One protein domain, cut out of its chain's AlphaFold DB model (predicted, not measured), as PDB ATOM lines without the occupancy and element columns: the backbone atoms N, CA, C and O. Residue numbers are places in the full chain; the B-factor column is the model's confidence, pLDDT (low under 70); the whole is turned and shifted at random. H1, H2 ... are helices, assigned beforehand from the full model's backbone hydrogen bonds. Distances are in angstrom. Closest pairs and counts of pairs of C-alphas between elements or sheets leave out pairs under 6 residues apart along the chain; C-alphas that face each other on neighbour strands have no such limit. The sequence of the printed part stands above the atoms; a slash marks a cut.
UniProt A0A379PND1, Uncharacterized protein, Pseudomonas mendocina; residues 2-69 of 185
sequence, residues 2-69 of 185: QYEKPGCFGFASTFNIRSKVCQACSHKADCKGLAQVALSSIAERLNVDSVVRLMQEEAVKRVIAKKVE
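AT A GLANCE: This is residues 2 to 69 of the 185 residues of an uncharacterized protein of Pseudomonas mendocina (UniProt A0A379PND1). Two long helices, H2 and H3, follow each other end to end in a wide, open V, with a small looped head at the first part of H2, made of the unnamed stretch of residues 2 to 19 and the short helix H1. Residues 43 to 69, which hold the last residues of H2 and the whole of H3, stick out from this head as a free arm. The printed part has 68 residues with three named helices in the order H1, H2, H3 and no named strand; its class is all helix. The whole is extended, with a radius of gyration of the C-alphas of 20.0 A, and spans 72 by 24 by 16 A.

HOW THE PARTS SIT: H2, residues 28 to 46, touches no helix. H1, residues 20 to 24, is close to H2 but not clearly touching, with 1 pair of C-alphas within 8 A, those of Cys 22 and Lys 28 at 6.0 A. H2 and H3, residues 48 to 65, meet only through their link. H1 and H3 are apart. In H1, H2 and H3 every O i to N i+4 pair is within hydrogen-bond range.

IN THESE COORDINATES: H2 measures 26.5 A from C-alpha 28 at (124.147, 162.187, 128.203) to C-alpha 46 at (119.940, 138.148, 138.415). H3 measures 25.9 A and ends at C-alpha 65, (130.182, 126.749, 163.814). H1 measures 6.2 A.

THE WHOLE: The C-alphas farthest apart, those of Gln 2 and Glu 69, are 72.5 A apart. Without residues 43 to 69, which stand free, the body of 41 residues spans 30 by 23 by 15 A. The links H1 to H2 and H2 to H3 are tight, and the printed part has no cut. The mean pLDDT of the printed part is 75.0, with residues 2 to 10 and 61 to 69 under 70.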
ATOM      1  N   GLN A   2     122.860 162.834 108.313       42.38
ATOM      2  CA  GLN A   2     122.706 162.627 109.755       42.38
ATOM      3  C   GLN A   2     123.820 161.674 110.204       42.38
ATOM      4  O   GLN A   2     123.689 160.466 110.032       42.38
ATOM      5  N   TYR A   3     124.933 162.208 110.710       42.25
ATOM      6  CA  TYR A   3     125.984 161.373 111.288       42.25
ATOM      7  C   TYR A   3     125.658 161.052 112.750       42.25
ATOM      8  O   TYR A   3     125.645 161.919 113.617       42.25
ATOM      9  N   GLU A   4     125.348 159.770 112.944       46.50
ATOM     10  CA  GLU A   4     125.977 158.899 113.938       46.50
ATOM     11  C   GLU A   4     125.889 159.347 115.397       46.50
ATOM     12  O   GLU A   4     126.779 159.981 115.963       46.50
ATOM     13  N   LYS A   5     124.830 158.867 116.059       49.88
ATOM     14  CA  LYS A   5     124.876 158.651 117.507       49.88
ATOM     15  C   LYS A   5     126.117 157.786 117.805       49.88
ATOM     16  O   LYS A   5     126.229 156.710 117.215       49.88
ATOM     17  N   PRO A   6     127.046 158.217 118.678       56.22
ATOM     18  CA  PRO A   6     128.264 157.465 118.957       56.22
ATOM     19  C   PRO A   6     127.922 156.063 119.474       56.22
ATOM     20  O   PRO A   6     126.948 155.890 120.211       56.22
ATOM     21  N   GLY A   7     128.741 155.069 119.116       59.31
ATOM     22  CA  GLY A   7     128.548 153.639 119.408       59.31
ATOM     23  C   GLY A   7     128.491 153.239 120.892       59.31
ATOM     24  O   GLY A   7     128.599 152.062 121.215       59.31
ATOM     25  N   CYS A   8     128.315 154.189 121.812       66.06
ATOM     26  CA  CYS A   8     128.110 153.930 123.231       66.06
ATOM     27  C   CYS A   8     126.672 153.501 123.582       66.06
ATOM     28  O   CYS A   8     126.465 153.078 124.714       66.06
ATOM     29  N   PHE A   9     125.695 153.622 122.663       63.97
ATOM     30  CA  PHE A   9     124.317 153.063 122.680       63.97
ATOM     31  C   PHE A   9     123.563 152.971 124.031       63.97
ATOM     32  O   PHE A   9     122.640 152.176 124.169       63.97
ATOM     33  N   GLY A  10     123.917 153.758 125.051       57.78
ATOM     34  CA  GLY A  10     123.328 153.619 126.387       57.78
ATOM     35  C   GLY A  10     123.515 152.229 127.013       57.78
ATOM     36  O   GLY A  10     122.761 151.879 127.919       57.78
ATOM     37  N   PHE A  11     124.489 151.430 126.554       71.62
ATOM     38  CA  PHE A  11     124.761 150.133 127.170       71.62
ATOM     39  C   PHE A  11     125.242 150.345 128.607       71.62
ATOM     40  O   PHE A  11     126.189 151.095 128.857       71.62
ATOM     41  N   ALA A  12     124.618 149.632 129.545       71.06
ATOM     42  CA  ALA A  12     124.929 149.707 130.971       71.06
ATOM     43  C   ALA A  12     126.425 149.505 131.289       71.06
ATOM     44  O   ALA A  12     126.935 150.090 132.238       71.06
ATOM     45  N   SER A  13     127.136 148.709 130.484       76.56
ATOM     46  CA  SER A  13     128.558 148.398 130.671       76.56
ATOM     47  C   SER A  13     129.522 149.491 130.195       76.56
ATOM     48  O   SER A  13     130.673 149.502 130.625       76.56
ATOM     49  N   THR A  14     129.093 150.398 129.314       81.25
ATOM     50  CA  THR A  14     129.971 151.412 128.694       81.25
ATOM     51  C   THR A  14     129.616 152.842 129.094       81.25
ATOM     52  O   THR A  14     130.452 153.742 128.977       81.25
ATOM     53  N   PHE A  15     128.408 153.074 129.617       85.06
ATOM     54  CA  PHE A  15     128.017 154.368 130.165       85.06
ATOM     55  C   PHE A  15     128.727 154.648 131.497       85.06
ATOM     56  O   PHE A  15     128.600 153.900 132.463       85.06
ATOM     57  N   ASN A  16     129.425 155.784 131.584       87.00
ATOM     58  CA  ASN A  16     130.060 156.234 132.818       87.00
ATOM     59  C   ASN A  16     129.765 157.716 133.073       87.00
ATOM     60  O   ASN A  16     130.334 158.599 132.433       87.00
ATOM     61  N   ILE A  17     128.932 157.998 134.077       88.31
ATOM     62  CA  ILE A  17     128.509 159.363 134.439       88.31
ATOM     63  C   ILE A  17     129.673 160.298 134.824       88.31
ATOM     64  O   ILE A  17     129.544 161.523 134.740       88.31
ATOM     65  N   ARG A  18     130.811 159.727 135.241       90.50
ATOM     66  CA  ARG A  18     132.024 160.455 135.639       90.50
ATOM     67  C   ARG A  18     133.031 160.619 134.498       90.50
ATOM     68  O   ARG A  18     133.994 161.360 134.661       90.50
ATOM     69  N   SER A  19     132.838 159.948 133.361       89.12
ATOM     70  CA  SER A  19     133.745 160.071 132.218       89.12
ATOM     71  C   SER A  19     133.631 161.454 131.580       89.12
ATOM     72  O   SER A  19     132.526 161.920 131.295       89.12
ATOM     73  N   LYS A  20     134.779 162.081 131.282       88.12
ATOM     74  CA  LYS A  20     134.842 163.361 130.556       88.12
ATOM     75  C   LYS A  20     134.128 163.280 129.200       88.12
ATOM     76  O   LYS A  20     133.458 164.226 128.807       88.12
ATOM     77  N   VAL A  21     134.197 162.121 128.535       86.56
ATOM     78  CA  VAL A  21     133.526 161.866 127.248       86.56
ATOM     79  C   VAL A  21     132.005 161.895 127.402       86.56
ATOM     80  O   VAL A  21     131.317 162.578 126.651       86.56
ATOM     81  N   CYS A  22     131.461 161.215 128.416       85.06
ATOM     82  CA  CYS A  22     130.021 161.233 128.678       85.06
ATOM     83  C   CYS A  22     129.536 162.603 129.168       85.06
ATOM     84  O   CYS A  22     128.389 162.960 128.930       85.06
ATOM     85  N   GLN A  23     130.384 163.367 129.859       89.00
ATOM     86  CA  GLN A  23     130.052 164.718 130.317       89.00
ATOM     87  C   GLN A  23     129.988 165.732 129.173       89.00
ATOM     88  O   GLN A  23     129.130 166.607 129.221       89.00
ATOM     89  N   ALA A  24     130.842 165.587 128.157       88.00
ATOM     90  CA  ALA A  24     130.847 166.433 126.963       88.00
ATOM     91  C   ALA A  24     129.814 166.006 125.896       88.00
ATOM     92  O   ALA A  24     129.608 166.722 124.921       88.00
ATOM     93  N   CYS A  25     129.168 164.845 126.057       85.62
ATOM     94  CA  CYS A  25     128.218 164.301 125.088       85.62
ATOM     95  C   CYS A  25     126.830 164.955 125.207       85.62
ATOM     96  O   CYS A  25     126.220 164.951 126.279       85.62
ATOM     97  N   SER A  26     126.282 165.424 124.082       90.00
ATOM     98  CA  SER A  26     124.937 166.016 123.990       90.00
ATOM     99  C   SER A  26     123.809 165.045 124.368       90.00
ATOM    100  O   SER A  26     122.762 165.474 124.839       90.00
ATOM    101  N   HIS A  27     124.031 163.732 124.232       87.88
ATOM    102  CA  HIS A  27     123.044 162.679 124.517       87.88
ATOM    103  C   HIS A  27     123.138 162.084 125.934       87.88
ATOM    104  O   HIS A  27     122.533 161.052 126.226       87.88
ATOM    105  N   LYS A  28     123.903 162.704 126.843       86.81
ATOM    106  CA  LYS A  28     124.147 162.187 128.203       86.81
ATOM    107  C   LYS A  28     122.865 161.871 128.980       86.81
ATOM    108  O   LYS A  28     122.826 160.866 129.691       86.81
ATOM    109  N   ALA A  29     121.857 162.739 128.892       86.25
ATOM    110  CA  ALA A  29     120.609 162.589 129.637       86.25
ATOM    111  C   ALA A  29     119.844 161.330 129.198       86.25
ATOM    112  O   ALA A  29     119.492 160.505 130.042       86.25
ATOM    113  N   ASP A  30     119.708 161.133 127.887       86.56
ATOM    114  CA  ASP A  30     119.025 159.975 127.302       86.56
ATOM    115  C   ASP A  30     119.775 158.673 127.610       86.56
ATOM    116  O   ASP A  30     119.186 157.693 128.071       86.56
ATOM    117  N   CYS A  31     121.105 158.668 127.442       86.69
ATOM    118  CA  CYS A  31     121.929 157.498 127.752       86.69
ATOM    119  C   CYS A  31     121.896 157.129 129.241       86.69
ATOM    120  O   CYS A  31     121.937 155.944 129.563       86.69
ATOM    121  N   LYS A  32     121.792 158.112 130.147       87.44
ATOM    122  CA  LYS A  32     121.641 157.853 131.586       87.44
ATOM    123  C   LYS A  32     120.341 157.101 131.875       87.44
ATOM    124  O   LYS A  32     120.371 156.134 132.632       87.44
ATOM    125  N   GLY A  33     119.229 157.530 131.271       85.88
ATOM    126  CA  GLY A  33     117.931 156.868 131.424       85.88
ATOM    127  C   GLY A  33     117.961 155.424 130.920       85.88
ATOM    128  O   GLY A  33     117.584 154.510 131.650       85.88
ATOM    129  N   LEU A  34     118.501 155.205 129.716       86.19
ATOM    130  CA  LEU A  34     118.620 153.868 129.120       86.19
ATOM    131  C   LEU A  34     119.526 152.934 129.934       86.19
ATOM    132  O   LEU A  34     119.153 151.791 130.193       86.19
ATOM    133  N   ALA A  35     120.680 153.428 130.393       85.56
ATOM    134  CA  ALA A  35     121.593 152.646 131.221       85.56
ATOM    135  C   ALA A  35     120.951 152.257 132.563       85.56
ATOM    136  O   ALA A  35     121.129 151.131 133.021       85.56
ATOM    137  N   GLN A  36     120.175 153.160 133.175       87.44
ATOM    138  CA  GLN A  36     119.471 152.882 134.426       87.44
ATOM    139  C   GLN A  36     118.390 151.806 134.244       87.44
ATOM    140  O   GLN A  36     118.354 150.859 135.024       87.44
ATOM    141  N   VAL A  37     117.573 151.896 133.187       87.38
ATOM    142  CA  VAL A  37     116.557 150.875 132.865       87.38
ATOM    143  C   VAL A  37     117.205 149.510 132.601       87.38
ATOM    144  O   VAL A  37     116.744 148.495 133.121       87.38
ATOM    145  N   ALA A  38     118.309 149.476 131.848       84.88
ATOM    146  CA  ALA A  38     119.040 148.240 131.575       84.88
ATOM    147  C   ALA A  38     119.638 147.619 132.850       84.88
ATOM    148  O   ALA A  38     119.535 146.409 133.041       84.88
ATOM    149  N   LEU A  39     120.223 148.428 133.744       84.12
ATOM    150  CA  LEU A  39     120.741 147.953 135.031       84.12
ATOM    151  C   LEU A  39     119.632 147.407 135.935       84.12
ATOM    152  O   LEU A  39     119.823 146.350 136.532       84.12
ATOM    153  N   SER A  40     118.477 148.074 136.000       83.56
ATOM    154  CA  SER A  40     117.312 147.580 136.743       83.56
ATOM    155  C   SER A  40     116.816 146.240 136.191       83.56
ATOM    156  O   SER A  40     116.633 145.301 136.959       83.56
ATOM    157  N   SER A  41     116.712 146.099 134.866       84.50
ATOM    158  CA  SER A  41     116.321 144.831 134.232       84.50
ATOM    159  C   SER A  41     117.334 143.704 134.482       84.50
ATOM    160  O   SER A  41     116.953 142.561 134.731       84.50
ATOM    161  N   ILE A  42     118.637 144.005 134.462       81.75
ATOM    162  CA  ILE A  42     119.685 143.033 134.809       81.75
ATOM    163  C   ILE A  42     119.575 142.626 136.285       81.75
ATOM    164  O   ILE A  42     119.680 141.438 136.593       81.75
ATOM    165  N   ALA A  43     119.342 143.583 137.187       77.88
ATOM    166  CA  ALA A  43     119.196 143.323 138.618       77.88
ATOM    167  C   ALA A  43     117.982 142.429 138.925       77.88
ATOM    168  O   ALA A  43     118.119 141.467 139.681       77.88
ATOM    169  N   GLU A  44     116.838 142.683 138.279       82.00
ATOM    170  CA  GLU A  44     115.637 141.841 138.377       82.00
ATOM    171  C   GLU A  44     115.901 140.410 137.890       82.00
ATOM    172  O   GLU A  44     115.515 139.442 138.547       82.00
ATOM    173  N   ARG A  45     116.613 140.252 136.764       79.62
ATOM    174  CA  ARG A  45     116.916 138.927 136.189       79.62
ATOM    175  C   ARG A  45     117.936 138.133 136.997       79.62
ATOM    176  O   ARG A  45     117.877 136.907 136.989       79.62
ATOM    177  N   LEU A  46     118.876 138.806 137.656       76.94
ATOM    178  CA  LEU A  46     119.940 138.148 138.415       76.94
ATOM    179  C   LEU A  46     119.572 137.875 139.880       76.94
ATOM    180  O   LEU A  46     120.374 137.244 140.563       76.94
ATOM    181  N   ASN A  47     118.393 138.315 140.353       72.31
ATOM    182  CA  ASN A  47     117.932 138.193 141.745       72.31
ATOM    183  C   ASN A  47     119.094 138.357 142.741       72.31
ATOM    184  O   ASN A  47     119.369 137.485 143.572       72.31
ATOM    185  N   VAL A  48     119.843 139.451 142.576       70.12
ATOM    186  CA  VAL A  48     121.117 139.686 143.271       70.12
ATOM    187  C   VAL A  48     120.922 139.617 144.789       70.12
ATOM    188  O   VAL A  48     121.777 139.089 145.496       70.12
ATOM    189  N   ASP A  49     119.751 140.034 145.273       74.56
ATOM    190  CA  ASP A  49     119.364 139.951 146.680       74.56
ATOM    191  C   ASP A  49     119.333 138.513 147.206       74.56
ATOM    192  O   ASP A  49     119.806 138.254 148.313       74.56
ATOM    193  N   SER A  50     118.851 137.547 146.415       74.69
ATOM    194  CA  SER A  50     118.869 136.133 146.808       74.69
ATOM    195  C   SER A  50     120.293 135.590 146.958       74.69
ATOM    196  O   SER A  50     120.586 134.883 147.923       74.69
ATOM    197  N   VAL A  51     121.202 135.978 146.060       73.50
ATOM    198  CA  VAL A  51     122.608 135.547 146.087       73.50
ATOM    199  C   VAL A  51     123.335 136.174 147.273       73.50
ATOM    200  O   VAL A  51     124.022 135.474 148.019       73.50
ATOM    201  N   VAL A  52     123.140 137.476 147.503       77.94
ATOM    202  CA  VAL A  52     123.711 138.185 148.656       77.94
ATOM    203  C   VAL A  52     123.205 137.579 149.965       77.94
ATOM    204  O   VAL A  52     124.007 137.352 150.876       77.94
ATOM    205  N   ARG A  53     121.911 137.240 150.053       80.31
ATOM    206  CA  ARG A  53     121.334 136.599 151.241       80.31
ATOM    207  C   ARG A  53     121.951 135.227 151.506       80.31
ATOM    208  O   ARG A  53     122.348 134.961 152.636       80.31
ATOM    209  N   LEU A  54     122.119 134.393 150.476       76.25
ATOM    210  CA  LEU A  54     122.773 133.084 150.606       76.25
ATOM    211  C   LEU A  54     124.227 133.213 151.088       76.25
ATOM    212  O   LEU A  54     124.640 132.495 151.999       76.25
ATOM    213  N   MET A  55     124.988 134.172 150.548       74.19
ATOM    214  CA  MET A  55     126.365 134.427 150.988       74.19
ATOM    215  C   MET A  55     126.435 134.892 152.451       74.19
ATOM    216  O   MET A  55     127.320 134.466 153.198       74.19
ATOM    217  N   GLN A  56     125.504 135.751 152.879       79.81
ATOM    218  CA  GLN A  56     125.428 136.223 154.264       79.81
ATOM    219  C   GLN A  56     125.010 135.101 155.227       79.81
ATOM    220  O   GLN A  56     125.641 134.930 156.273       79.81
ATOM    221  N   GLU A  57     124.008 134.295 154.870       77.88
ATOM    222  CA  GLU A  57     123.563 133.142 155.662       77.88
ATOM    223  C   GLU A  57     124.690 132.106 155.841       77.88
ATOM    224  O   GLU A  57     124.904 131.598 156.947       77.88
ATOM    225  N   GLU A  58     125.464 131.818 154.789       74.69
ATOM    226  CA  GLU A  58     126.636 130.942 154.881       74.69
ATOM    227  C   GLU A  58     127.745 131.524 155.766       74.69
ATOM    228  O   GLU A  58     128.349 130.794 156.561       74.69
ATOM    229  N   ALA A  59     128.012 132.829 155.666       71.94
ATOM    230  CA  ALA A  59     129.004 133.493 156.506       71.94
ATOM    231  C   ALA A  59     128.627 133.410 157.995       71.94
ATOM    232  O   ALA A  59     129.468 133.058 158.826       71.94
ATOM    233  N   VAL A  60     127.353 133.642 158.331       70.62
ATOM    234  CA  VAL A  60     126.842 133.526 159.706       70.62
ATOM    235  C   VAL A  60     126.945 132.084 160.214       70.62
ATOM    236  O   VAL A  60     127.467 131.864 161.310       70.62
ATOM    237  N   LYS A  61     126.553 131.085 159.408       67.88
ATOM    238  CA  LYS A  61     126.711 129.661 159.767       67.88
ATOM    239  C   LYS A  61     128.172 129.295 160.044       67.88
ATOM    240  O   LYS A  61     128.447 128.589 161.014       67.88
ATOM    241  N   ARG A  62     129.119 129.817 159.255       64.25
ATOM    242  CA  ARG A  62     130.562 129.608 159.480       64.25
ATOM    243  C   ARG A  62     131.045 130.237 160.786       64.25
ATOM    244  O   ARG A  62     131.853 129.621 161.476       64.25
ATOM    245  N   VAL A  63     130.560 131.427 161.146       62.31
ATOM    246  CA  VAL A  63     130.927 132.094 162.409       62.31
ATOM    247  C   VAL A  63     130.374 131.336 163.617       62.31
ATOM    248  O   VAL A  63     131.108 131.126 164.583       62.31
ATOM    249  N   ILE A  64     129.121 130.874 163.552       59.06
ATOM    250  CA  ILE A  64     128.485 130.111 164.636       59.06
ATOM    251  C   ILE A  64     129.180 128.756 164.829       59.06
ATOM    252  O   ILE A  64     129.553 128.421 165.953       59.06
ATOM    253  N   ALA A  65     129.457 128.020 163.746       58.16
ATOM    254  CA  ALA A  65     130.182 126.749 163.814       58.16
ATOM    255  C   ALA A  65     131.596 126.902 164.409       58.16
ATOM    256  O   ALA A  65     132.095 126.004 165.079       58.16
ATOM    257  N   LYS A  66     132.235 128.063 164.218       54.62
ATOM    258  CA  LYS A  66     133.578 128.340 164.746       54.62
ATOM    259  C   LYS A  66     133.598 128.629 166.254       54.62
ATOM    260  O   LYS A  66     134.679 128.634 166.836       54.62
ATOM    261  N   LYS A  67     132.446 128.891 166.888       50.16
ATOM    262  CA  LYS A  67     132.372 129.427 168.260       50.16
ATOM    263  C   LYS A  67     132.160 128.373 169.362       50.16
ATOM    264  O   LYS A  67     132.203 128.750 170.527       50.16
ATOM    265  N   VAL A  68     131.952 127.088 169.039       51.44
ATOM    266  CA  VAL A  68     131.519 126.066 170.030       51.44
ATOM    267  C   VAL A  68     132.511 124.907 170.248       51.44
ATOM    268  O   VAL A  68     132.327 124.109 171.161       51.44
ATOM    269  N   GLU A  69     133.624 124.817 169.517       56.38
ATOM    270  CA  GLU A  69     134.642 123.795 169.817       56.38
ATOM    271  C   GLU A  69     135.530 124.257 170.984       56.38
ATOM    272  O   GLU A  69     136.579 124.876 170.792       56.38
TER     273      GLU A  69